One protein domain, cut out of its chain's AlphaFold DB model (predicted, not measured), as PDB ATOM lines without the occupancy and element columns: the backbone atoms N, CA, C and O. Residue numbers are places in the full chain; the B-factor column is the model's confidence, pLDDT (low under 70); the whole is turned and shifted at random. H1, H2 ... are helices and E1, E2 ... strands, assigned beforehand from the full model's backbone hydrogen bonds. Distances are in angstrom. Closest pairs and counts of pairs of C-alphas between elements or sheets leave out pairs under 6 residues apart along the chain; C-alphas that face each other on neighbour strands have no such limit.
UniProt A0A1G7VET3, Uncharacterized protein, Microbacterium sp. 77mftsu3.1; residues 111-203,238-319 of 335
ATOM      1  N   ARG A 111     -31.540 -24.483 -12.005       85.56
ATOM      2  CA  ARG A 111     -31.499 -23.019 -12.151       85.56
ATOM      3  C   ARG A 111     -30.303 -22.478 -11.397       85.56
ATOM      4  O   ARG A 111     -30.224 -22.632 -10.182       85.56
ATOM      5  N   ARG A 112     -29.370 -21.858 -12.111       91.06
ATOM      6  CA  ARG A 112     -28.129 -21.330 -11.545       91.06
ATOM      7  C   ARG A 112     -27.961 -19.875 -11.936       91.06
ATOM      8  O   ARG A 112     -27.906 -19.561 -13.122       91.06
ATOM      9  N   VAL A 113     -27.865 -19.021 -10.926       94.12
ATOM     10  CA  VAL A 113     -27.697 -17.580 -11.080       94.12
ATOM     11  C   VAL A 113     -26.370 -17.176 -10.463       94.12
ATOM     12  O   VAL A 113     -26.100 -17.491  -9.307       94.12
ATOM     13  N   TYR A 114     -25.550 -16.476 -11.230       93.81
ATOM     14  CA  TYR A 114     -24.293 -15.898 -10.792       93.81
ATOM     15  C   TYR A 114     -24.480 -14.419 -10.505       93.81
ATOM     16  O   TYR A 114     -25.122 -13.706 -11.272       93.81
ATOM     17  N   VAL A 115     -23.864 -13.954  -9.429       93.00
ATOM     18  CA  VAL A 115     -23.699 -12.545  -9.107       93.00
ATOM     19  C   VAL A 115     -22.207 -12.273  -9.076       93.00
ATOM     20  O   VAL A 115     -21.477 -12.855  -8.274       93.00
ATOM     21  N   ILE A 116     -21.757 -11.405  -9.970       88.69
ATOM     22  CA  ILE A 116     -20.356 -11.021 -10.108       88.69
ATOM     23  C   ILE A 116     -20.216  -9.605  -9.559       88.69
ATOM     24  O   ILE A 116     -20.802  -8.667 -10.110       88.69
ATOM     25  N   GLY A 117     -19.428  -9.441  -8.493       71.44
ATOM     26  CA  GLY A 117     -19.010  -8.112  -8.056       71.44
ATOM     27  C   GLY A 117     -18.752  -7.918  -6.561       71.44
ATOM     28  O   GLY A 117     -19.509  -8.372  -5.708       71.44
ATOM     29  N   GLY A 118     -17.713  -7.114  -6.309       53.22
ATOM     30  CA  GLY A 118     -17.352  -6.433  -5.065       53.22
ATOM     31  C   GLY A 118     -16.415  -5.265  -5.417       53.22
ATOM     32  O   GLY A 118     -15.257  -5.480  -5.767       53.22
ATOM     33  N   GLY A 119     -16.928  -4.028  -5.439       49.06
ATOM     34  CA  GLY A 119     -16.131  -2.798  -5.604       49.06
ATOM     35  C   GLY A 119     -16.290  -2.017  -6.920       49.06
ATOM     36  O   GLY A 119     -16.605  -0.837  -6.862       49.06
ATOM     37  N   VAL A 120     -16.082  -2.606  -8.103       49.25
ATOM     38  CA  VAL A 120     -16.215  -1.913  -9.408       49.25
ATOM     39  C   VAL A 120     -16.498  -2.943 -10.503       49.25
ATOM     40  O   VAL A 120     -15.756  -3.916 -10.594       49.25
ATOM     41  N   THR A 121     -17.521  -2.727 -11.343       50.12
ATOM     42  CA  THR A 121     -17.506  -2.806 -12.832       50.12
ATOM     43  C   THR A 121     -18.915  -3.040 -13.402       50.12
ATOM     44  O   THR A 121     -19.288  -4.149 -13.760       50.12
ATOM     45  N   GLY A 122     -19.676  -1.955 -13.566       50.66
ATOM     46  CA  GLY A 122     -20.905  -1.920 -14.368       50.66
ATOM     47  C   GLY A 122     -20.698  -1.336 -15.770       50.66
ATOM     48  O   GLY A 122     -21.661  -0.855 -16.349       50.66
ATOM     49  N   ASP A 123     -19.460  -1.294 -16.287       54.50
ATOM     50  CA  ASP A 123     -19.173  -0.744 -17.619       54.50
ATOM     51  C   ASP A 123     -19.638  -1.731 -18.708       54.50
ATOM     52  O   ASP A 123     -19.007  -2.782 -18.880       54.50
ATOM     53  N   PRO A 124     -20.706  -1.419 -19.468       51.50
ATOM     54  CA  PRO A 124     -21.192  -2.289 -20.534       51.50
ATOM     55  C   PRO A 124     -20.159  -2.471 -21.656       51.50
ATOM     56  O   PRO A 124     -20.165  -3.497 -22.330       51.50
ATOM     57  N   ALA A 125     -19.232  -1.517 -21.831       49.03
ATOM     58  CA  ALA A 125     -18.158  -1.599 -22.822       49.03
ATOM     59  C   ALA A 125     -17.038  -2.577 -22.419       49.03
ATOM     60  O   ALA A 125     -16.208  -2.940 -23.252       49.03
ATOM     61  N   ARG A 126     -17.018  -3.028 -21.157       51.34
ATOM     62  CA  ARG A 126     -16.071  -4.020 -20.623       51.34
ATOM     63  C   ARG A 126     -16.738  -5.342 -20.263       51.34
ATOM     64  O   ARG A 126     -16.171  -6.082 -19.464       51.34
ATOM     65  N   ARG A 127     -17.919  -5.639 -20.823       60.50
ATOM     66  CA  ARG A 127     -18.580  -6.940 -20.650       60.50
ATOM     67  C   ARG A 127     -17.588  -8.061 -20.970       60.50
ATOM     68  O   ARG A 127     -17.167  -8.185 -22.122       60.50
ATOM     69  N   PRO A 128     -17.189  -8.864 -19.976       62.16
ATOM     70  CA  PRO A 128     -16.474 -10.094 -20.255       62.16
ATOM     71  C   PRO A 128     -17.345 -10.976 -21.155       62.16
ATOM     72  O   PRO A 128     -18.566 -10.996 -20.998       62.16
ATOM     73  N   ASP A 129     -16.736 -11.705 -22.091       75.50
ATOM     74  CA  ASP A 129     -17.440 -12.687 -22.927       75.50
ATOM     75  C   ASP A 129     -17.853 -13.898 -22.068       75.50
ATOM     76  O   ASP A 129     -17.197 -14.943 -22.042       75.50
ATOM     77  N   PHE A 130     -18.911 -13.714 -21.272       81.38
ATOM     78  CA  PHE A 130     -19.396 -14.691 -20.300       81.38
ATOM     79  C   PHE A 130     -19.888 -15.974 -20.971       81.38
ATOM     80  O   PHE A 130     -19.676 -17.054 -20.423       81.38
ATOM     81  N   ALA A 131     -20.476 -15.875 -22.167       81.00
ATOM     82  CA  ALA A 131     -20.913 -17.036 -22.937       81.00
ATOM     83  C   ALA A 131     -19.723 -17.917 -23.352       81.00
ATOM     84  O   ALA A 131     -19.759 -19.144 -23.206       81.00
ATOM     85  N   ALA A 132     -18.626 -17.306 -23.819       77.94
ATOM     86  CA  ALA A 132     -17.392 -18.034 -24.104       77.94
ATOM     87  C   ALA A 132     -16.747 -18.596 -22.833       77.94
ATOM     88  O   ALA A 132     -16.305 -19.745 -22.835       77.94
ATOM     89  N   GLN A 133     -16.709 -17.814 -21.750       78.56
ATOM     90  CA  GLN A 133     -16.095 -18.208 -20.480       78.56
ATOM     91  C   GLN A 133     -16.789 -19.417 -19.844       78.56
ATOM     92  O   GLN A 133     -16.115 -20.370 -19.449       78.56
ATOM     93  N   LEU A 134     -18.121 -19.375 -19.760       79.88
ATOM     94  CA  LEU A 134     -18.947 -20.437 -19.184       79.88
ATOM     95  C   LEU A 134     -19.233 -21.566 -20.175       79.88
ATOM     96  O   LEU A 134     -19.800 -22.583 -19.794       79.88
ATOM     97  N   GLU A 135     -18.836 -21.412 -21.437       82.62
ATOM     98  CA  GLU A 135     -19.121 -22.357 -22.517       82.62
ATOM     99  C   GLU A 135     -20.622 -22.690 -22.666       82.62
ATOM    100  O   GLU A 135     -20.991 -23.794 -23.077       82.62
ATOM    101  N   ALA A 136     -21.485 -21.718 -22.366       83.44
ATOM    102  CA  ALA A 136     -22.940 -21.839 -22.311       83.44
ATOM    103  C   ALA A 136     -23.597 -20.578 -22.887       83.44
ATOM    104  O   ALA A 136     -22.971 -19.520 -22.908       83.44
ATOM    105  N   SER A 137     -24.842 -20.684 -23.357       87.62
ATOM    106  CA  SER A 137     -25.632 -19.479 -23.638       87.62
ATOM    107  C   SER A 137     -25.962 -18.828 -22.300       87.62
ATOM    108  O   SER A 137     -26.188 -19.532 -21.310       87.62
ATOM    109  N   VAL A 138     -25.936 -17.502 -22.233       90.31
ATOM    110  CA  VAL A 138     -26.126 -16.776 -20.975       90.31
ATOM    111  C   VAL A 138     -27.107 -15.640 -21.157       90.31
ATOM    112  O   VAL A 138     -27.063 -14.921 -22.150       90.31
ATOM    113  N   SER A 139     -27.929 -15.437 -20.146       92.50
ATOM    114  CA  SER A 139     -28.660 -14.193 -19.962       92.50
ATOM    115  C   SER A 139     -27.923 -13.349 -18.942       92.50
ATOM    116  O   SER A 139     -27.495 -13.871 -17.910       92.50
ATOM    117  N   VAL A 140     -27.747 -12.063 -19.221       91.06
ATOM    118  CA  VAL A 140     -26.968 -11.148 -18.383       91.06
ATOM    119  C   VAL A 140     -27.678  -9.811 -18.213       91.06
ATOM    120  O   VAL A 140     -28.217  -9.251 -19.162       91.06
ATOM    121  N   ILE A 141     -27.648  -9.274 -16.996       90.38
ATOM    122  CA  ILE A 141     -28.205  -7.965 -16.650       90.38
ATOM    123  C   ILE A 141     -27.316  -7.277 -15.609       90.38
ATOM    124  O   ILE A 141     -26.690  -7.937 -14.778       90.38
ATOM    125  N   ALA A 142     -27.244  -5.947 -15.656       88.31
ATOM    126  CA  ALA A 142     -26.615  -5.155 -14.605       88.31
ATOM    127  C   ALA A 142     -27.674  -4.707 -13.585       88.31
ATOM    128  O   ALA A 142     -28.633  -4.034 -13.956       88.31
ATOM    129  N   ILE A 143     -27.490  -5.054 -12.310       88.44
ATOM    130  CA  ILE A 143     -28.374  -4.669 -11.199       88.44
ATOM    131  C   ILE A 143     -27.499  -4.106 -10.081       88.44
ATOM    132  O   ILE A 143     -26.534  -4.751  -9.668       88.44
ATOM    133  N   ASP A 144     -27.786  -2.884  -9.633       84.94
ATOM    134  CA  ASP A 144     -27.052  -2.191  -8.562       84.94
ATOM    135  C   ASP A 144     -25.521  -2.190  -8.745       84.94
ATOM    136  O   ASP A 144     -24.742  -2.372  -7.807       84.94
ATOM    137  N   GLY A 145     -25.072  -2.012  -9.992       80.19
ATOM    138  CA  GLY A 145     -23.648  -1.988 -10.343       80.19
ATOM    139  C   GLY A 145     -22.953  -3.357 -10.336       80.19
ATOM    140  O   GLY A 145     -21.724  -3.404 -10.395       80.19
ATOM    141  N   ARG A 146     -23.715  -4.457 -10.280       86.62
ATOM    142  CA  ARG A 146     -23.234  -5.847 -10.342       86.62
ATOM    143  C   ARG A 146     -23.793  -6.554 -11.568       86.62
ATOM    144  O   ARG A 146     -24.903  -6.252 -11.999       86.62
ATOM    145  N   TRP A 147     -23.060  -7.528 -12.094       88.88
ATOM    146  CA  TRP A 147     -23.589  -8.395 -13.147       88.88
ATOM    147  C   TRP A 147     -24.320  -9.577 -12.525       88.88
ATOM    148  O   TRP A 147     -23.757 -10.293 -11.695       88.88
ATOM    149  N   VAL A 148     -25.562  -9.784 -12.949       92.88
ATOM    150  CA  VAL A 148     -26.364 -10.967 -12.644       92.88
ATOM    151  C   VAL A 148     -26.492 -11.781 -13.922       92.88
ATOM    152  O   VAL A 148     -26.828 -11.235 -14.973       92.88
ATOM    153  N   LEU A 149     -26.178 -13.072 -13.845       92.12
ATOM    154  CA  LEU A 149     -26.108 -13.950 -15.005       92.12
ATOM    155  C   LEU A 149     -26.820 -15.258 -14.737       92.12
ATOM    156  O   LEU A 149     -26.654 -15.848 -13.673       92.12
ATOM    157  N   GLN A 150     -27.517 -15.770 -15.737       93.31
ATOM    158  CA  GLN A 150     -28.029 -17.130 -15.742       93.31
ATOM    159  C   GLN A 150     -27.421 -17.864 -16.926       93.31
ATOM    160  O   GLN A 150     -27.554 -17.426 -18.065       93.31
ATOM    161  N   ALA A 151     -26.742 -18.976 -16.655       87.31
ATOM    162  CA  ALA A 151     -26.279 -19.858 -17.714       87.31
ATOM    163  C   ALA A 151     -27.379 -20.853 -18.083       87.31
ATOM    164  O   ALA A 151     -28.039 -21.422 -17.211       87.31
ATOM    165  N   HIS A 152     -27.527 -21.091 -19.380       84.06
ATOM    166  CA  HIS A 152     -28.451 -22.063 -19.941       84.06
ATOM    167  C   HIS A 152     -27.689 -23.351 -20.264       84.06
ATOM    168  O   HIS A 152     -26.783 -23.363 -21.100       84.06
ATOM    169  N   GLY A 153     -28.039 -24.438 -19.572       77.62
ATOM    170  CA  GLY A 153     -27.356 -25.733 -19.658       77.62
ATOM    171  C   GLY A 153     -26.340 -25.956 -18.534       77.62
ATOM    172  O   GLY A 153     -26.544 -25.522 -17.402       77.62
ATOM    173  N   GLU A 154     -25.251 -26.667 -18.835       74.25
ATOM    174  CA  GLU A 154     -24.185 -26.983 -17.874       74.25
ATOM    175  C   GLU A 154     -22.960 -26.077 -18.085       74.25
ATOM    176  O   GLU A 154     -22.113 -26.374 -18.934       74.25
ATOM    177  N   PRO A 155     -22.841 -24.965 -17.336       78.25
ATOM    178  CA  PRO A 155     -21.721 -24.050 -17.489       78.25
ATOM    179  C   PRO A 155     -20.408 -24.643 -16.970       78.25
ATOM    180  O   PRO A 155     -20.353 -25.364 -15.971       78.25
ATOM    181  N   GLN A 156     -19.309 -24.265 -17.615       75.25
ATOM    182  CA  GLN A 156     -17.971 -24.415 -17.063       75.25
ATOM    183  C   GLN A 156     -17.749 -23.330 -16.010       75.25
ATOM    184  O   GLN A 156     -17.486 -22.179 -16.343       75.25
ATOM    185  N   ASP A 157     -17.836 -23.706 -14.735       74.62
ATOM    186  CA  ASP A 157     -17.625 -22.809 -13.594       74.62
ATOM    187  C   ASP A 157     -16.162 -22.360 -13.478       74.62
ATOM    188  O   ASP A 157     -15.377 -22.875 -12.684       74.62
ATOM    189  N   TYR A 158     -15.773 -21.399 -14.309       76.44
ATOM    190  CA  TYR A 158     -14.443 -20.813 -14.333       76.44
ATOM    191  C   TYR A 158     -14.535 -19.301 -14.115       76.44
ATOM    192  O   TYR A 158     -15.087 -18.578 -14.941       76.44
ATOM    193  N   TRP A 159     -13.961 -18.832 -13.002       79.50
ATOM    194  CA  TRP A 159     -14.020 -17.432 -12.571       79.50
ATOM    195  C   TRP A 159     -12.614 -16.855 -12.343       79.50
ATOM    196  O   TRP A 159     -11.985 -17.170 -11.320       79.50
ATOM    197  N   PRO A 160     -12.098 -16.021 -13.269       73.00
ATOM    198  CA  PRO A 160     -10.823 -15.322 -13.121       73.00
ATOM    199  C   PRO A 160     -10.771 -14.434 -11.875       73.00
ATOM    200  O   PRO A 160     -11.773 -13.838 -11.488       73.00
ATOM    201  N   SER A 161      -9.578 -14.253 -11.298       73.25
ATOM    202  CA  SER A 161      -9.377 -13.406 -10.109       73.25
ATOM    203  C   SER A 161      -9.901 -11.970 -10.289       73.25
ATOM    204  O   SER A 161     -10.490 -11.402  -9.369       73.25
ATOM    205  N   ALA A 162      -9.775 -11.399 -11.493       73.00
ATOM    206  CA  ALA A 162     -10.273 -10.060 -11.819       73.00
ATOM    207  C   ALA A 162     -11.806  -9.923 -11.734       73.00
ATOM    208  O   ALA A 162     -12.297  -8.826 -11.500       73.00
ATOM    209  N   GLN A 163     -12.547 -11.025 -11.884       78.62
ATOM    210  CA  GLN A 163     -14.012 -11.052 -11.816       78.62
ATOM    211  C   GLN A 163     -14.534 -11.450 -10.428       78.62
ATOM    212  O   GLN A 163     -15.736 -11.480 -10.213       78.62
ATOM    213  N   ARG A 164     -13.650 -11.770  -9.477       82.75
ATOM    214  CA  ARG A 164     -14.041 -12.096  -8.099       82.75
ATOM    215  C   ARG A 164     -14.283 -10.825  -7.266       82.75
ATOM    216  O   ARG A 164     -13.605  -9.824  -7.525       82.75
ATOM    217  N   PRO A 165     -15.213 -10.865  -6.296       87.62
ATOM    218  CA  PRO A 165     -15.943 -12.049  -5.843       87.62
ATOM    219  C   PRO A 165     -17.088 -12.458  -6.784       87.62
ATOM    220  O   PRO A 165     -17.716 -11.620  -7.430       87.62
ATOM    221  N   VAL A 166     -17.354 -13.763  -6.844       90.38
ATOM    222  CA  VAL A 166     -18.516 -14.339  -7.535       90.38
ATOM    223  C   VAL A 166     -19.309 -15.178  -6.546       90.38
ATOM    224  O   VAL A 166     -18.725 -15.966  -5.802       90.38
ATOM    225  N   VAL A 167     -20.631 -15.037  -6.562       94.00
ATOM    226  CA  VAL A 167     -21.559 -15.894  -5.818       94.00
ATOM    227  C   VAL A 167     -22.479 -16.585  -6.814       94.00
ATOM    228  O   VAL A 167     -23.130 -15.910  -7.605       94.00
ATOM    229  N   ALA A 168     -22.548 -17.913  -6.794       94.56
ATOM    230  CA  ALA A 168     -23.543 -18.671  -7.546       94.56
ATOM    231  C   ALA A 168     -24.609 -19.194  -6.592       94.56
ATOM    232  O   ALA A 168     -24.284 -19.880  -5.629       94.56
ATOM    233  N   VAL A 169     -25.876 -18.927  -6.895       95.69
ATOM    234  CA  VAL A 169     -27.029 -19.514  -6.213       95.69
ATOM    235  C   VAL A 169     -27.684 -20.502  -7.168       95.69
ATOM    236  O   VAL A 169     -28.059 -20.152  -8.286       95.69
ATOM    237  N   THR A 170     -27.777 -21.758  -6.747       93.06
ATOM    238  CA  THR A 170     -28.266 -22.871  -7.562       93.06
ATOM    239  C   THR A 170     -29.433 -23.548  -6.876       93.06
ATOM    240  O   THR A 170     -29.268 -24.038  -5.764       93.06
ATOM    241  N   ALA A 171     -30.574 -23.624  -7.550       90.94
ATOM    242  CA  ALA A 171     -31.718 -24.417  -7.126       90.94
ATOM    243  C   ALA A 171     -31.910 -25.617  -8.068       90.94
ATOM    244  O   ALA A 171     -31.884 -25.457  -9.293       90.94
ATOM    245  N   VAL A 172     -32.094 -26.811  -7.498       88.25
ATOM    246  CA  VAL A 172     -32.382 -28.054  -8.237       88.25
ATOM    247  C   VAL A 172     -33.456 -28.829  -7.482       88.25
ATOM    248  O   VAL A 172     -33.177 -29.399  -6.425       88.25
ATOM    249  N   GLY A 173     -34.686 -28.834  -8.001       85.62
ATOM    250  CA  GLY A 173     -35.841 -29.353  -7.262       85.62
ATOM    251  C   GLY A 173     -35.969 -28.663  -5.900       85.62
ATOM    252  O   GLY A 173     -36.027 -27.437  -5.834       85.62
ATOM    253  N   ASP A 174     -35.934 -29.456  -4.831       88.00
ATOM    254  CA  ASP A 174     -35.980 -28.979  -3.444       88.00
ATOM    255  C   ASP A 174     -34.608 -28.625  -2.857       88.00
ATOM    256  O   ASP A 174     -34.523 -28.276  -1.684       88.00
ATOM    257  N   SER A 175     -33.520 -28.723  -3.622       91.00
ATOM    258  CA  SER A 175     -32.176 -28.393  -3.143       91.00
ATOM    259  C   SER A 175     -31.777 -26.953  -3.472       91.00
ATOM    260  O   SER A 175     -32.131 -26.420  -4.527       91.00
ATOM    261  N   LEU A 176     -30.995 -26.342  -2.581       94.00
ATOM    262  CA  LEU A 176     -30.386 -25.028  -2.748       94.00
ATOM    263  C   LEU A 176     -28.891 -25.110  -2.421       94.00
ATOM    264  O   LEU A 176     -28.504 -25.619  -1.373       94.00
ATOM    265  N   THR A 177     -28.053 -24.555  -3.288       94.69
ATOM    266  CA  THR A 177     -26.602 -24.481  -3.096       94.69
ATOM    267  C   THR A 177     -26.109 -23.072  -3.392       94.69
ATOM    268  O   THR A 177     -26.465 -22.492  -4.418       94.69
ATOM    269  N   VAL A 178     -25.267 -22.535  -2.514       95.88
ATOM    270  CA  VAL A 178     -24.566 -21.264  -2.689       95.88
ATOM    271  C   VAL A 178     -23.070 -21.528  -2.743       95.88
ATOM    272  O   VAL A 178     -22.501 -22.101  -1.817       95.88
ATOM    273  N   GLU A 179     -22.425 -21.090  -3.811       94.06
ATOM    274  CA  GLU A 179     -20.986 -21.230  -4.018       94.06
ATOM    275  C   GLU A 179     -20.341 -19.852  -4.116       94.06
ATOM    276  O   GLU A 179     -20.838 -18.978  -4.824       94.06
ATOM    277  N   VAL A 180     -19.232 -19.660  -3.407       92.12
ATOM    278  CA  VAL A 180     -18.519 -18.380  -3.346       92.12
ATOM    279  C   VAL A 180     -17.103 -18.553  -3.873       92.12
ATOM    280  O   VAL A 180     -16.319 -19.324  -3.316       92.12
ATOM    281  N   TRP A 181     -16.744 -17.779  -4.895       88.81
ATOM    282  CA  TRP A 181     -15.367 -17.590  -5.344       88.81
ATOM    283  C   TRP A 181     -14.889 -16.220  -4.876       88.81
ATOM    284  O   TRP A 181     -15.282 -15.195  -5.424       88.81
ATOM    285  N   SER A 182     -14.015 -16.211  -3.881       86.38
ATOM    286  CA  SER A 182     -13.419 -15.024  -3.279       86.38
ATOM    287  C   SER A 182     -11.996 -14.815  -3.807       86.38
ATOM    288  O   SER A 182     -11.245 -15.770  -4.059       86.38
ATOM    289  N   ARG A 183     -11.626 -13.550  -4.030       82.75
ATOM    290  CA  ARG A 183     -10.237 -13.162  -4.290       82.75
ATOM    291  C   ARG A 183      -9.447 -13.179  -2.989       82.75
ATOM    292  O   ARG A 183      -8.321 -13.676  -2.959       82.75
ATOM    293  N   ASP A 184     -10.042 -12.653  -1.926       80.81
ATOM    294  CA  ASP A 184      -9.350 -12.353  -0.677       80.81
ATOM    295  C   ASP A 184      -9.044 -13.620   0.121       80.81
ATOM    296  O   ASP A 184      -7.920 -13.779   0.596       80.81
ATOM    297  N   ALA A 185      -9.953 -14.596   0.112       78.38
ATOM    298  CA  ALA A 185      -9.733 -15.908   0.718       78.38
ATOM    299  C   ALA A 185      -8.618 -16.733   0.052       78.38
ATOM    300  O   ALA A 185      -8.181 -17.739   0.609       78.38
ATOM    301  N   MET A 186      -8.146 -16.318  -1.131       68.81
ATOM    302  CA  MET A 186      -7.036 -16.950  -1.852       68.81
ATOM    303  C   MET A 186      -5.718 -16.174  -1.747       68.81
ATOM    304  O   MET A 186      -4.702 -16.667  -2.240       68.81
ATOM    305  N   ARG A 187      -5.679 -14.990  -1.110       67.94
ATOM    306  CA  ARG A 187      -4.457 -14.160  -1.028       67.94
ATOM    307  C   ARG A 187      -3.302 -14.839  -0.280       67.94
ATOM    308  O   ARG A 187      -2.151 -14.545  -0.579       67.94
ATOM    309  N   GLY A 188      -3.593 -15.762   0.640       56.06
ATOM    310  CA  GLY A 188      -2.590 -16.562   1.360       56.06
ATOM    311  C   GLY A 188      -2.106 -17.819   0.622       56.06
ATOM    312  O   GLY A 188      -1.125 -18.431   1.038       56.06
ATOM    313  N   ALA A 189      -2.756 -18.211  -0.483       55.59
ATOM    314  CA  ALA A 189      -2.368 -19.379  -1.270       55.59
ATOM    315  C   ALA A 189      -1.190 -19.022  -2.197       55.59
ATOM    316  O   ALA A 189      -1.358 -18.697  -3.373       55.59
ATOM    317  N   VAL A 190       0.024 -19.043  -1.645       44.28
ATOM    318  CA  VAL A 190       1.267 -18.841  -2.400       44.28
ATOM    319  C   VAL A 190       1.545 -20.094  -3.237       44.28
ATOM    320  O   VAL A 190       2.017 -21.100  -2.719       44.28
ATOM    321  N   GLY A 191       1.240 -20.057  -4.537       49.44
ATOM    322  CA  GLY A 191       1.584 -21.148  -5.455       49.44
ATOM    323  C   GLY A 191       0.749 -21.152  -6.733       49.44
ATOM    324  O   GLY A 191      -0.442 -21.415  -6.671       49.44
ATOM    325  N   SER A 192       1.419 -20.843  -7.850       49.72
ATOM    326  CA  SER A 192       0.959 -20.728  -9.247       49.72
ATOM    327  C   SER A 192      -0.349 -19.959  -9.506       49.72
ATOM    328  O   SER A 192      -1.427 -20.247  -8.993       49.72
ATOM    329  N   HIS A 193      -0.270 -18.994 -10.425       51.00
ATOM    330  CA  HIS A 193      -1.432 -18.312 -11.011       51.00
ATOM    331  C   HIS A 193      -2.501 -19.319 -11.502       51.00
ATOM    332  O   HIS A 193      -3.699 -19.062 -11.415       51.00
ATOM    333  N   ASP A 194      -2.059 -20.519 -11.898       49.84
ATOM    334  CA  ASP A 194      -2.889 -21.646 -12.327       49.84
ATOM    335  C   ASP A 194      -3.833 -22.180 -11.239       49.84
ATOM    336  O   ASP A 194      -4.943 -22.607 -11.559       49.84
ATOM    337  N   ALA A 195      -3.448 -22.145  -9.956       48.81
ATOM    338  CA  ALA A 195      -4.296 -22.626  -8.863       48.81
ATOM    339  C   ALA A 195      -5.457 -21.666  -8.560       48.81
ATOM    340  O   ALA A 195      -6.568 -22.094  -8.234       48.81
ATOM    341  N   GLN A 196      -5.236 -20.363  -8.761       51.09
ATOM    342  CA  GLN A 196      -6.289 -19.346  -8.706       51.09
ATOM    343  C   GLN A 196      -7.303 -19.515  -9.853       51.09
ATOM    344  O   GLN A 196      -8.419 -19.011  -9.759       51.09
ATOM    345  N   MET A 197      -6.964 -20.280 -10.897       53.69
ATOM    346  CA  MET A 197      -7.750 -20.494 -12.119       53.69
ATOM    347  C   MET A 197      -8.530 -21.827 -12.146       53.69
ATOM    348  O   MET A 197      -8.962 -22.293 -13.206       53.69
ATOM    349  N   LEU A 198      -8.715 -22.495 -11.003       56.62
ATOM    350  CA  LEU A 198      -9.273 -23.854 -10.987       56.62
ATOM    351  C   LEU A 198     -10.798 -23.945 -10.931       56.62
ATOM    352  O   LEU A 198     -11.296 -25.051 -11.059       56.62
ATOM    353  N   GLY A 199     -11.546 -22.848 -10.797       66.88
ATOM    354  CA  GLY A 199     -13.018 -22.915 -10.786       66.88
ATOM    355  C   GLY A 199     -13.624 -23.548  -9.525       66.88
ATOM    356  O   GLY A 199     -14.833 -23.709  -9.430       66.88
ATOM    357  N   ILE A 200     -12.802 -23.873  -8.526       74.12
ATOM    358  CA  ILE A 200     -13.252 -24.415  -7.240       74.12
ATOM    359  C   ILE A 200     -13.768 -23.260  -6.375       74.12
ATOM    360  O   ILE A 200     -13.016 -22.296  -6.185       74.12
ATOM    361  N   PRO A 201     -15.008 -23.323  -5.858       82.75
ATOM    362  CA  PRO A 201     -15.492 -22.334  -4.907       82.75
ATOM    363  C   PRO A 201     -14.728 -22.448  -3.589       82.75
ATOM    364  O   PRO A 201     -14.431 -23.540  -3.107       82.75
ATOM    365  N   ASN A 202     -14.425 -21.301  -2.990       86.25
ATOM    366  CA  ASN A 202     -13.781 -21.206  -1.684       86.25
ATOM    367  C   ASN A 202     -14.694 -21.725  -0.577       86.25
ATOM    368  O   ASN A 202     -14.249 -22.449   0.313       86.25
ATOM    369  N   LEU A 203     -15.973 -21.352  -0.654       90.19
ATOM    370  CA  LEU A 203     -17.013 -21.741   0.288       90.19
ATOM    371  C   LEU A 203     -18.206 -22.299  -0.485       90.19
ATOM    372  O   LEU A 203     -18.604 -21.738  -1.504       90.19
ATOM    373  N   ALA A 238      -8.047 -25.676  -3.950       55.06
ATOM    374  CA  ALA A 238      -7.375 -26.531  -4.915       55.06
ATOM    375  C   ALA A 238      -6.082 -27.189  -4.407       55.06
ATOM    376  O   ALA A 238      -5.625 -28.169  -4.987       55.06
ATOM    377  N   LEU A 239      -5.473 -26.619  -3.366       58.19
ATOM    378  CA  LEU A 239      -4.147 -26.987  -2.874       58.19
ATOM    379  C   LEU A 239      -4.186 -27.584  -1.459       58.19
ATOM    380  O   LEU A 239      -3.139 -27.701  -0.827       58.19
ATOM    381  N   GLY A 240      -5.376 -27.904  -0.932       60.00
ATOM    382  CA  GLY A 240      -5.538 -28.372   0.452       60.00
ATOM    383  C   GLY A 240      -5.131 -27.334   1.508       60.00
ATOM    384  O   GLY A 240      -4.963 -27.673   2.674       60.00
ATOM    385  N   GLN A 241      -4.953 -26.077   1.099       65.19
ATOM    386  CA  GLN A 241      -4.646 -24.957   1.980       65.19
ATOM    387  C   GLN A 241      -5.901 -24.506   2.739       65.19
ATOM    388  O   GLN A 241      -7.001 -24.563   2.169       65.19
ATOM    389  N   PRO A 242      -5.759 -24.020   3.982       68.75
ATOM    390  CA  PRO A 242      -6.861 -23.405   4.710       68.75
ATOM    391  C   PRO A 242      -7.459 -22.239   3.914       68.75
ATOM    392  O   PRO A 242      -6.731 -21.383   3.411       68.75
ATOM    393  N   VAL A 243      -8.786 -22.216   3.792       77.88
ATOM    394  CA  VAL A 243      -9.525 -21.089   3.209       77.88
ATOM    395  C   VAL A 243      -9.805 -20.085   4.318       77.88
ATOM    396  O   VAL A 243     -10.404 -20.449   5.332       77.88
ATOM    397  N   ASP A 244      -9.421 -18.824   4.117       84.81
ATOM    398  CA  ASP A 244      -9.822 -17.749   5.024       84.81
ATOM    399  C   ASP A 244     -11.303 -17.409   4.793       84.81
ATOM    400  O   ASP A 244     -11.678 -16.668   3.878       84.81
ATOM    401  N   ARG A 245     -12.165 -18.035   5.603       86.38
ATOM    402  CA  ARG A 245     -13.620 -17.856   5.550       86.38
ATOM    403  C   ARG A 245     -14.012 -16.411   5.831       86.38
ATOM    404  O   ARG A 245     -14.893 -15.892   5.149       86.38
ATOM    405  N   ASP A 246     -13.396 -15.791   6.830       87.88
ATOM    406  CA  ASP A 246     -13.788 -14.457   7.276       87.88
ATOM    407  C   ASP A 246     -13.410 -13.420   6.210       87.88
ATOM    408  O   ASP A 246     -14.216 -12.539   5.910       87.88
ATOM    409  N   ALA A 247     -12.272 -13.598   5.528       87.00
ATOM    410  CA  ALA A 247     -11.913 -12.792   4.362       87.00
ATOM    411  C   ALA A 247     -12.904 -12.955   3.191       87.00
ATOM    412  O   ALA A 247     -13.291 -11.956   2.585       87.00
ATOM    413  N   ALA A 248     -13.354 -14.181   2.885       87.81
ATOM    414  CA  ALA A 248     -14.360 -14.408   1.837       87.81
ATOM    415  C   ALA A 248     -15.693 -13.716   2.140       87.81
ATOM    416  O   ALA A 248     -16.294 -13.122   1.246       87.81
ATOM    417  N   LEU A 249     -16.169 -13.808   3.384       89.75
ATOM    418  CA  LEU A 249     -17.427 -13.180   3.790       89.75
ATOM    419  C   LEU A 249     -17.299 -11.650   3.838       89.75
ATOM    420  O   LEU A 249     -18.188 -10.952   3.350       89.75
ATOM    421  N   ALA A 250     -16.170 -11.129   4.326       88.38
ATOM    422  CA  ALA A 250     -15.892  -9.696   4.346       88.38
ATOM    423  C   ALA A 250     -15.827  -9.086   2.935       88.38
ATOM    424  O   ALA A 250     -16.347  -7.992   2.730       88.38
ATOM    425  N   GLU A 251     -15.263  -9.796   1.948       87.69
ATOM    426  CA  GLU A 251     -15.236  -9.354   0.540       87.69
ATOM    427  C   GLU A 251     -16.651  -9.168  -0.043       87.69
ATOM    428  O   GLU A 251     -16.862  -8.309  -0.900       87.69
ATOM    429  N   LEU A 252     -17.632  -9.930   0.455       87.25
ATOM    430  CA  LEU A 252     -19.049  -9.810   0.093       87.25
ATOM    431  C   LEU A 252     -19.817  -8.778   0.940       87.25
ATOM    432  O   LEU A 252     -20.967  -8.469   0.627       87.25
ATOM    433  N   GLY A 253     -19.226  -8.271   2.028       88.31
ATOM    434  CA  GLY A 253     -19.947  -7.516   3.059       88.31
ATOM    435  C   GLY A 253     -20.975  -8.363   3.827       88.31
ATOM    436  O   GLY A 253     -21.936  -7.817   4.374       88.31
ATOM    437  N   ALA A 254     -20.804  -9.688   3.820       90.50
ATOM    438  CA  ALA A 254     -21.667 -10.642   4.502       90.50
ATOM    439  C   ALA A 254     -21.218 -10.826   5.954       90.50
ATOM    440  O   ALA A 254     -20.031 -11.012   6.237       90.50
ATOM    441  N   GLU A 255     -22.171 -10.821   6.883       91.56
ATOM    442  CA  GLU A 255     -21.875 -11.046   8.293       91.56
ATOM    443  C   GLU A 255     -21.918 -12.533   8.633       91.56
ATOM    444  O   GLU A 255     -22.859 -13.254   8.294       91.56
ATOM    445  N   ARG A 256     -20.909 -13.002   9.370       91.25
ATOM    446  CA  ARG A 256     -20.803 -14.410   9.762       91.25
ATOM    447  C   ARG A 256     -22.043 -14.912  10.507       91.25
ATOM    448  O   ARG A 256     -22.489 -16.022  10.231       91.25
ATOM    449  N   ASN A 257     -22.598 -14.101  11.409       93.44
ATOM    450  CA  ASN A 257     -23.765 -14.476  12.207       93.44
ATOM    451  C   ASN A 257     -25.020 -14.644  11.339       93.44
ATOM    452  O   ASN A 257     -25.757 -15.604  11.535       93.44
ATOM    453  N   GLU A 258     -25.230 -13.771  10.347       93.88
ATOM    454  CA  GLU A 258     -26.351 -13.894   9.407       93.88
ATOM    455  C   GLU A 258     -26.237 -15.190   8.589       93.88
ATOM    456  O   GLU A 258     -27.212 -15.924   8.430       93.88
ATOM    457  N   ILE A 259     -25.027 -15.521   8.127       93.38
ATOM    458  CA  ILE A 259     -24.755 -16.767   7.397       93.38
ATOM    459  C   ILE A 259     -25.002 -17.990   8.286       93.38
ATOM    460  O   ILE A 259     -25.652 -18.945   7.860       93.38
ATOM    461  N   GLU A 260     -24.519 -17.976   9.527       92.81
ATOM    462  CA  GLU A 260     -24.753 -19.068  10.476       92.81
ATOM    463  C   GLU A 260     -26.243 -19.226  10.804       92.81
ATOM    464  O   GLU A 260     -26.729 -20.355  10.858       92.81
ATOM    465  N   GLU A 261     -26.996 -18.128  10.906       93.75
ATOM    466  CA  GLU A 261     -28.451 -18.173  11.057       93.75
ATOM    467  C   GLU A 261     -29.120 -18.830   9.838       93.75
ATOM    468  O   GLU A 261     -29.965 -19.710  10.014       93.75
ATOM    469  N   THR A 262     -28.707 -18.500   8.604       94.31
ATOM    470  CA  THR A 262     -29.280 -19.136   7.398       94.31
ATOM    471  C   THR A 262     -29.098 -20.653   7.374       94.31
ATOM    472  O   THR A 262     -29.994 -21.368   6.932       94.31
ATOM    473  N   LEU A 263     -27.986 -21.177   7.901       93.44
ATOM    474  CA  LEU A 263     -27.743 -22.622   7.976       93.44
ATOM    475  C   LEU A 263     -28.701 -23.339   8.936       93.44
ATOM    476  O   LEU A 263     -28.901 -24.548   8.811       93.44
ATOM    477  N   THR A 264     -29.297 -22.612   9.882       91.38
ATOM    478  CA  THR A 264     -30.282 -23.158  10.825       91.38
ATOM    479  C   THR A 264     -31.720 -23.107  10.317       91.38
ATOM    480  O   THR A 264     -32.584 -23.711  10.949       91.38
ATOM    481  N   ARG A 265     -31.975 -22.407   9.204       90.94
ATOM    482  CA  ARG A 265     -33.310 -22.280   8.610       90.94
ATOM    483  C   ARG A 265     -33.694 -23.533   7.829       90.94
ATOM    484  O   ARG A 265     -32.845 -24.182   7.212       90.94
ATOM    485  N   ASP A 266     -34.991 -23.817   7.831       89.00
ATOM    486  CA  ASP A 266     -35.587 -24.853   6.997       89.00
ATOM    487  C   ASP A 266     -35.461 -24.469   5.517       89.00
ATOM    488  O   ASP A 266     -35.453 -23.293   5.158       89.00
ATOM    489  N   ASN A 267     -35.357 -25.467   4.641       90.44
ATOM    490  CA  ASN A 267     -35.181 -25.258   3.203       90.44
ATOM    491  C   ASN A 267     -36.502 -24.953   2.481       90.44
ATOM    492  O   ASN A 267     -36.919 -25.650   1.560       90.44
ATOM    493  N   ASP A 268     -37.202 -23.927   2.938       88.25
ATOM    494  CA  ASP A 268     -38.490 -23.511   2.403       88.25
ATOM    495  C   ASP A 268     -38.359 -22.326   1.427       88.25
ATOM    496  O   ASP A 268     -37.280 -21.964   0.953       88.25
ATOM    497  N   HIS A 269     -39.488 -21.710   1.074       82.19
ATOM    498  CA  HIS A 269     -39.476 -20.542   0.198       82.19
ATOM    499  C   HIS A 269     -38.817 -19.309   0.832       82.19
ATOM    500  O   HIS A 269     -38.305 -18.476   0.080       82.19
ATOM    501  N   ALA A 270     -38.804 -19.186   2.162       90.88
ATOM    502  CA  ALA A 270     -38.200 -18.066   2.876       90.88
ATOM    503  C   ALA A 270     -36.668 -18.181   2.943       90.88
ATOM    504  O   ALA A 270     -35.986 -17.153   2.992       90.88
ATOM    505  N   LEU A 271     -36.110 -19.397   2.851       94.50
ATOM    506  CA  LEU A 271     -34.658 -19.602   2.809       94.50
ATOM    507  C   LEU A 271     -33.983 -18.808   1.684       94.50
ATOM    508  O   LEU A 271     -32.900 -18.262   1.876       94.50
ATOM    509  N   ILE A 272     -34.616 -18.710   0.514       94.56
ATOM    510  CA  ILE A 272     -34.030 -17.987  -0.621       94.56
ATOM    511  C   ILE A 272     -33.885 -16.489  -0.310       94.56
ATOM    512  O   ILE A 272     -32.840 -15.919  -0.613       94.56
ATOM    513  N   ASP A 273     -34.867 -15.854   0.343       94.31
ATOM    514  CA  ASP A 273     -34.750 -14.438   0.738       94.31
ATOM    515  C   ASP A 273     -33.700 -14.254   1.833       94.31
ATOM    516  O   ASP A 273     -32.914 -13.308   1.797       94.31
ATOM    517  N   ALA A 274     -33.643 -15.195   2.777       95.81
ATOM    518  CA  ALA A 274     -32.609 -15.245   3.798       95.81
ATOM    519  C   ALA A 274     -31.198 -15.318   3.192       95.81
ATOM    520  O   ALA A 274     -30.313 -14.577   3.616       95.81
ATOM    521  N   VAL A 275     -30.993 -16.176   2.189       96.12
ATOM    522  CA  VAL A 275     -29.727 -16.300   1.454       96.12
ATOM    523  C   VAL A 275     -29.413 -15.011   0.699       96.12
ATOM    524  O   VAL A 275     -28.305 -14.493   0.813       96.12
ATOM    525  N   VAL A 276     -30.375 -14.448  -0.032       95.25
ATOM    526  CA  VAL A 276     -30.184 -13.180  -0.751       95.25
ATOM    527  C   VAL A 276     -29.750 -12.064   0.205       95.25
ATOM    528  O   VAL A 276     -28.772 -11.372  -0.075       95.25
ATOM    529  N   GLY A 277     -30.407 -11.936   1.361       94.94
ATOM    530  CA  GLY A 277     -30.064 -10.941   2.378       94.94
ATOM    531  C   GLY A 277     -28.686 -11.162   3.008       94.94
ATOM    532  O   GLY A 277     -27.881 -10.229   3.059       94.94
ATOM    533  N   ALA A 278     -28.390 -12.393   3.439       95.19
ATOM    534  CA  ALA A 278     -27.146 -12.722   4.138       95.19
ATOM    535  C   ALA A 278     -25.905 -12.603   3.236       95.19
ATOM    536  O   ALA A 278     -24.854 -12.151   3.679       95.19
ATOM    537  N   PHE A 279     -26.029 -12.947   1.948       93.38
ATOM    538  CA  PHE A 279     -24.952 -12.802   0.957       93.38
ATOM    539  C   PHE A 279     -24.952 -11.433   0.255       93.38
ATOM    540  O   PHE A 279     -24.207 -11.237  -0.707       93.38
ATOM    541  N   ARG A 280     -25.783 -10.483   0.719       92.50
ATOM    542  CA  ARG A 280     -25.912  -9.121   0.170       92.50
ATOM    543  C   ARG A 280     -26.166  -9.109  -1.341       92.50
ATOM    544  O   ARG A 280     -25.603  -8.273  -2.047       92.50
ATOM    545  N   LEU A 281     -26.951 -10.053  -1.857       93.19
ATOM    546  CA  LEU A 281     -27.249 -10.187  -3.285       93.19
ATOM    547  C   LEU A 281     -28.397  -9.245  -3.699       93.19
ATOM    548  O   LEU A 281     -29.238  -8.919  -2.860       93.19
ATOM    549  N   PRO A 282     -28.482  -8.837  -4.982       93.00
ATOM    550  CA  PRO A 282     -29.655  -8.130  -5.490       93.00
ATOM    551  C   PRO A 282     -30.943  -8.937  -5.286       93.00
ATOM    552  O   PRO A 282     -30.953 -10.161  -5.458       93.00
ATOM    553  N   THR A 283     -32.044  -8.264  -4.945       92.62
ATOM    554  CA  THR A 283     -33.312  -8.930  -4.582       92.62
ATOM    555  C   THR A 283     -33.910  -9.771  -5.714       92.62
ATOM    556  O   THR A 283     -34.535 -10.810  -5.481       92.62
ATOM    557  N   GLU A 284     -33.654  -9.377  -6.960       94.44
ATOM    558  CA  GLU A 284     -34.070 -10.042  -8.191       94.44
ATOM    559  C   GLU A 284     -33.508 -11.461  -8.293       94.44
ATOM    560  O   GLU A 284     -34.187 -12.345  -8.815       94.44
ATOM    561  N   VAL A 285     -32.321 -11.719  -7.727       94.38
ATOM    562  CA  VAL A 285     -31.699 -13.052  -7.710       94.38
ATOM    563  C   VAL A 285     -32.638 -14.068  -7.071       94.38
ATOM    564  O   VAL A 285     -32.832 -15.152  -7.616       94.38
ATOM    565  N   GLY A 286     -33.298 -13.706  -5.967       93.31
ATOM    566  CA  GLY A 286     -34.257 -14.589  -5.306       93.31
ATOM    567  C   GLY A 286     -35.459 -14.923  -6.193       93.31
ATOM    568  O   GLY A 286     -35.956 -16.049  -6.174       93.31
ATOM    569  N   ARG A 287     -35.916 -13.974  -7.017       93.31
ATOM    570  CA  ARG A 287     -37.041 -14.181  -7.946       93.31
ATOM    571  C   ARG A 287     -36.653 -15.075  -9.124       93.31
ATOM    572  O   ARG A 287     -37.447 -15.949  -9.485       93.31
ATOM    573  N   ILE A 288     -35.448 -14.883  -9.665       93.56
ATOM    574  CA  ILE A 288     -34.894 -15.678 -10.770       93.56
ATOM    575  C   ILE A 288     -34.627 -17.117 -10.308       93.56
ATOM    576  O   ILE A 288     -35.084 -18.064 -10.943       93.56
ATOM    577  N   VAL A 289     -33.975 -17.307  -9.154       92.38
ATOM    578  CA  VAL A 289     -33.670 -18.641  -8.594       92.38
ATOM    579  C   VAL A 289     -34.947 -19.449  -8.341       92.38
ATOM    580  O   VAL A 289     -35.006 -20.634  -8.673       92.38
ATOM    581  N   ARG A 290     -36.008 -18.808  -7.833       90.62
ATOM    582  CA  ARG A 290     -37.329 -19.444  -7.671       90.62
ATOM    583  C   ARG A 290     -38.013 -19.790  -8.996       90.62
ATOM    584  O   ARG A 290     -38.963 -20.565  -8.992       90.62
ATOM    585  N   GLY A 291     -37.573 -19.208 -10.111       89.00
ATOM    586  CA  GLY A 291     -38.254 -19.295 -11.402       89.00
ATOM    587  C   GLY A 291     -39.551 -18.484 -11.465       89.00
ATOM    588  O   GLY A 291     -40.403 -18.767 -12.296       89.00
ATOM    589  N   THR A 292     -39.727 -17.496 -10.578       91.06
ATOM    590  CA  THR A 292     -40.900 -16.593 -10.602       91.06
ATOM    591  C   THR A 292     -40.758 -15.467 -11.623       91.06
ATOM    592  O   THR A 292     -41.738 -14.806 -11.958       91.06
ATOM    593  N   VAL A 293     -39.532 -15.229 -12.089       91.81
ATOM    594  CA  VAL A 293     -39.180 -14.268 -13.132       91.81
ATOM    595  C   VAL A 293     -38.124 -14.914 -14.014       91.81
ATOM    596  O   VAL A 293     -37.180 -15.510 -13.496       91.81
ATOM    597  N   ASP A 294     -38.288 -14.776 -15.325       90.88
ATOM    598  CA  ASP A 294     -37.226 -15.048 -16.283       90.88
ATOM    599  C   ASP A 294     -36.302 -13.828 -16.359       90.88
ATOM    600  O   ASP A 294     -36.771 -12.695 -16.496       90.88
ATOM    601  N   ILE A 295     -34.997 -14.053 -16.252       92.69
ATOM    602  CA  ILE A 295     -33.992 -12.999 -16.379       92.69
ATOM    603  C   ILE A 295     -34.080 -12.302 -17.742       92.69
ATOM    604  O   ILE A 295     -33.915 -11.088 -17.789       92.69
ATOM    605  N   ASP A 296     -34.429 -13.021 -18.818       91.81
ATOM    606  CA  ASP A 296     -34.574 -12.448 -20.165       91.81
ATOM    607  C   ASP A 296     -35.759 -11.472 -20.267       91.81
ATOM    608  O   ASP A 296     -35.808 -10.630 -21.163       91.81
ATOM    609  N   ALA A 297     -36.704 -11.541 -19.324       91.50
ATOM    610  CA  ALA A 297     -37.836 -10.624 -19.243       91.50
ATOM    611  C   ALA A 297     -37.534  -9.352 -18.428       91.50
ATOM    612  O   ALA A 297     -38.386  -8.462 -18.347       91.50
ATOM    613  N   LEU A 298     -36.358  -9.250 -17.795       92.50
ATOM    614  CA  LEU A 298     -35.990  -8.076 -17.007       92.50
ATOM    615  C   LEU A 298     -35.520  -6.915 -17.908       92.50
ATOM    616  O   LEU A 298     -34.789  -7.133 -18.876       92.50
ATOM    617  N   PRO A 299     -35.887  -5.657 -17.595       89.19
ATOM    618  CA  PRO A 299     -35.443  -4.503 -18.371       89.19
ATOM    619  C   PRO A 299     -33.915  -4.388 -18.425       89.19
ATOM    620  O   PRO A 299     -33.256  -4.324 -17.392       89.19
ATOM    621  N   GLY A 300     -33.354  -4.313 -19.634       86.56
ATOM    622  CA  GLY A 300     -31.904  -4.216 -19.835       86.56
ATOM    623  C   GLY A 300     -31.160  -5.551 -19.764       86.56
ATOM    624  O   GLY A 300     -29.929  -5.547 -19.816       86.56
ATOM    625  N   ALA A 301     -31.879  -6.672 -19.662       90.12
ATOM    626  CA  ALA A 301     -31.303  -7.992 -19.854       90.12
ATOM    627  C   ALA A 301     -30.896  -8.212 -21.314       90.12
ATOM    628  O   ALA A 301     -31.514  -7.702 -22.252       90.12
ATOM    629  N   GLU A 302     -29.842  -8.994 -21.491       90.00
ATOM    630  CA  GLU A 302     -29.325  -9.392 -22.787       90.00
ATOM    631  C   GLU A 302     -29.083 -10.892 -22.808       90.00
ATOM    632  O   GLU A 302     -28.437 -11.441 -21.914       90.00
ATOM    633  N   HIS A 303     -29.570 -11.532 -23.865       90.06
ATOM    634  CA  HIS A 303     -29.301 -12.928 -24.145       90.06
ATOM    635  C   HIS A 303     -28.107 -13.039 -25.100       90.06
ATOM    636  O   HIS A 303     -28.127 -12.488 -26.203       90.06
ATOM    637  N   VAL A 304     -27.073 -13.769 -24.688       86.94
ATOM    638  CA  VAL A 304     -25.851 -13.998 -25.461       86.94
ATOM    639  C   VAL A 304     -25.716 -15.486 -25.748       86.94
ATOM    640  O   VAL A 304     -25.486 -16.303 -24.854       86.94
ATOM    641  N   GLU A 305     -25.828 -15.834 -27.025       84.94
ATOM    642  CA  GLU A 305     -25.738 -17.219 -27.475       84.94
ATOM    643  C   GLU A 305     -24.313 -17.772 -27.409       84.94
ATOM    644  O   GLU A 305     -23.324 -17.095 -27.715       84.94
ATOM    645  N   ARG A 306     -24.204 -19.063 -27.093       81.44
ATOM    646  CA  ARG A 306     -22.935 -19.785 -27.175       81.44
ATOM    647  C   ARG A 306     -22.475 -19.873 -28.629       81.44
ATOM    648  O   ARG A 306     -23.072 -20.576 -29.443       81.44
ATOM    649  N   THR A 307     -21.327 -19.275 -28.939       75.19
ATOM    650  CA  THR A 307     -20.754 -19.335 -30.294       75.19
ATOM    651  C   THR A 307     -19.572 -20.312 -30.418       75.19
ATOM    652  O   THR A 307     -18.806 -20.521 -29.467       75.19
ATOM    653  N   PRO A 308     -19.342 -20.900 -31.612       71.81
ATOM    654  CA  PRO A 308     -18.128 -21.668 -31.903       71.81
ATOM    655  C   PRO A 308     -16.831 -20.858 -31.741       71.81
ATOM    656  O   PRO A 308     -15.813 -21.414 -31.325       71.81
ATOM    657  N   ALA A 309     -16.868 -19.552 -32.031       65.12
ATOM    658  CA  ALA A 309     -15.742 -18.640 -31.843       65.12
ATOM    659  C   ALA A 309     -15.381 -18.490 -30.357       65.12
ATOM    660  O   ALA A 309     -14.213 -18.645 -29.995       65.12
ATOM    661  N   GLY A 310     -16.384 -18.326 -29.486       63.81
ATOM    662  CA  GLY A 310     -16.196 -18.312 -28.033       63.81
ATOM    663  C   GLY A 310     -15.564 -19.606 -27.510       63.81
ATOM    664  O   GLY A 310     -14.621 -19.573 -26.720       63.81
ATOM    665  N   ARG A 311     -15.972 -20.767 -28.043       67.81
ATOM    666  CA  ARG A 311     -15.331 -22.059 -27.726       67.81
ATOM    667  C   ARG A 311     -13.855 -22.101 -28.143       67.81
ATOM    668  O   ARG A 311     -13.038 -22.717 -27.459       67.81
ATOM    669  N   MET A 312     -13.494 -21.492 -29.272       66.94
ATOM    670  CA  MET A 312     -12.098 -21.388 -29.708       66.94
ATOM    671  C   MET A 312     -11.272 -20.509 -28.767       66.94
ATOM    672  O   MET A 312     -10.188 -20.932 -28.370       66.94
ATOM    673  N   VAL A 313     -11.799 -19.350 -28.366       63.59
ATOM    674  CA  VAL A 313     -11.168 -18.458 -27.377       63.59
ATOM    675  C   VAL A 313     -10.970 -19.189 -26.049       63.59
ATOM    676  O   VAL A 313      -9.866 -19.201 -25.510       63.59
ATOM    677  N   TRP A 314     -11.989 -19.905 -25.570       65.44
ATOM    678  CA  TRP A 314     -11.888 -20.731 -24.366       65.44
ATOM    679  C   TRP A 314     -10.771 -21.782 -24.471       65.44
ATOM    680  O   TRP A 314      -9.932 -21.910 -23.579       65.44
ATOM    681  N   ARG A 315     -10.691 -22.504 -25.600       66.06
ATOM    682  CA  ARG A 315      -9.626 -23.498 -25.846       66.06
ATOM    683  C   ARG A 315      -8.231 -22.869 -25.898       66.06
ATOM    684  O   ARG A 315      -7.279 -23.514 -25.468       66.06
ATOM    685  N   GLN A 316      -8.108 -21.646 -26.413       64.31
ATOM    686  CA  GLN A 316      -6.847 -20.896 -26.452       64.31
ATOM    687  C   GLN A 316      -6.424 -20.401 -25.069       64.31
ATOM    688  O   GLN A 316      -5.238 -20.433 -24.753       64.31
ATOM    689  N   LEU A 317      -7.381 -19.993 -24.232       57.25
ATOM    690  CA  LEU A 317      -7.126 -19.608 -22.846       57.25
ATOM    691  C   LEU A 317      -6.769 -20.818 -21.969       57.25
ATOM    692  O   LEU A 317      -6.119 -20.649 -20.937       57.25
ATOM    693  N   HIS A 318      -7.181 -22.037 -22.345       59.28
ATOM    694  CA  HIS A 318      -6.994 -23.266 -21.556       59.28
ATOM    695  C   HIS A 318      -6.351 -24.428 -22.356       59.28
ATOM    696  O   HIS A 318      -6.915 -25.528 -22.422       59.28
ATOM    697  N   PRO A 319      -5.143 -24.249 -22.929       48.81
ATOM    698  CA  PRO A 319      -4.571 -25.188 -23.899       48.81
ATOM    699  C   PRO A 319      -4.166 -26.551 -23.302       48.81
ATOM    700  O   PRO A 319      -4.114 -27.546 -24.021       48.81
TER     701      PRO A 319
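What this domain is: This is residues 111 to 203 and 238 to 319 of the 335 residues of an uncharacterized protein of Microbacterium sp. 77mftsu3.1 (UniProt A0A1G7VET3). A twisted antiparallel sheet of six strands is the core of this domain, with H6 packed along one face and H1 on the opposite face over E2. H5 packs on H6 and H4 packs on H5, making a row of helices that leads away from the sheet, while H7 packs on H1 and H2 sits in a loop beyond the last residue of E5. The printed part has 175 residues, with seven named helices and six named strands in the order E1 H1 E2 E3 E4 E5 H2 H3 H4 H5 H6 E6 H7, a mixed class of helices and strands. The sheet runs E5 E4 E1 E3 E2 E6. The whole is compact, with a radius of gyration of the C-alphas of 16.0 A and spans of 45 by 43 by 30 A.

Where its parts are: The printed part begins with E1, residues 111 to 116, 16.5 A long, with C-alpha 111 at (-31.499, -23.019, -12.151). H1 is residues 130 to 134. E2, residues 137 to 143, is 19.5 A long, and E3, residues 146 to 152, is 19.6 A. E4, residues 166 to 172, is 19.5 A long, and E5, residues 175 to 181, is 20.1 A, with C-alpha 181 at (-15.367, -17.590, -5.344). H2 is residues 193 to 196. After the cut come H3, residues 245 to 252, 11.1 A long; H4, residues 256 to 264, 12.9 A; H5, residues 269 to 278, 15.1 A; and H6, residues 283 to 289, 10.5 A. E6 is residues 302 to 304, and H7, residues 308 to 317, is 14.4 A long, with C-alpha 317 at (-7.126, -19.608, -22.846).

How they stand to each other: In the sheet E5 and E6 are the edge strands. E4 and E5 form a hairpin, with N 168 and O 179 2.8 A apart. E4 and E1 are antiparallel at 171 degrees, with N 113 and O 169 2.9 A apart. E1 and E3 are antiparallel, with N 114 and O 149 2.8 A apart. E2 and E3 form a hairpin, with N 148 and O 141 2.8 A apart. E2 and E6 are antiparallel, with N 140 and O 302 2.8 A apart. E1, H1 and E2 form a split strand-helix-strand unit, two strands running the same way with E3 between them, and its crossover is right-handed. H6 is on the sheet at a height of 8.0 A, over E1 and along the strands at 6 degrees on the local plane; the closest C-alphas of H6 and E1 are those of Val 289 and Arg 111, 6.0 A apart. H1 is on the opposite face, over E2, at a height of 8.4 A. H5 and H6 touch at a steep tilt of 47 degrees, opposite ways, closest at the C-alphas of Ile 272 and Gly 286, 5.8 A apart. H4 and H5 are a helical hairpin at a shallow tilt of 13 degrees, closest at the C-alphas of Glu 258 and Ala 278, 5.5 A apart. H3 only grazes the sheet, with its residues 248 to 252. H1 and H7 touch, closest at the C-alphas of Ala 132 and Gly 310, 4.1 A apart. H2 touches no helix and is not on the sheet. Every O i to N i+4 pair is within hydrogen-bond range in H1 and H7, against 3 of 4 in H3, 4 of 5 in H4, 5 of 6 in H5 and 2 of 3 in H6; H2 is too short for such a pair.

The domain as a whole: The two C-alphas farthest apart, those of Thr 264 and Ala 309, are 45.3 A apart. Residues 204 to 237 are not printed, and C-alphas 203 and 238 are 12.0 A apart across the cut. The links E1 to H1, E3 to E4, E5 to H2 and H6 to E6 are long. The mean pLDDT of the printed part is 80.7, and residues 118 to 128, 186 to 199, 238 to 242 and 309 to 319 are under 70.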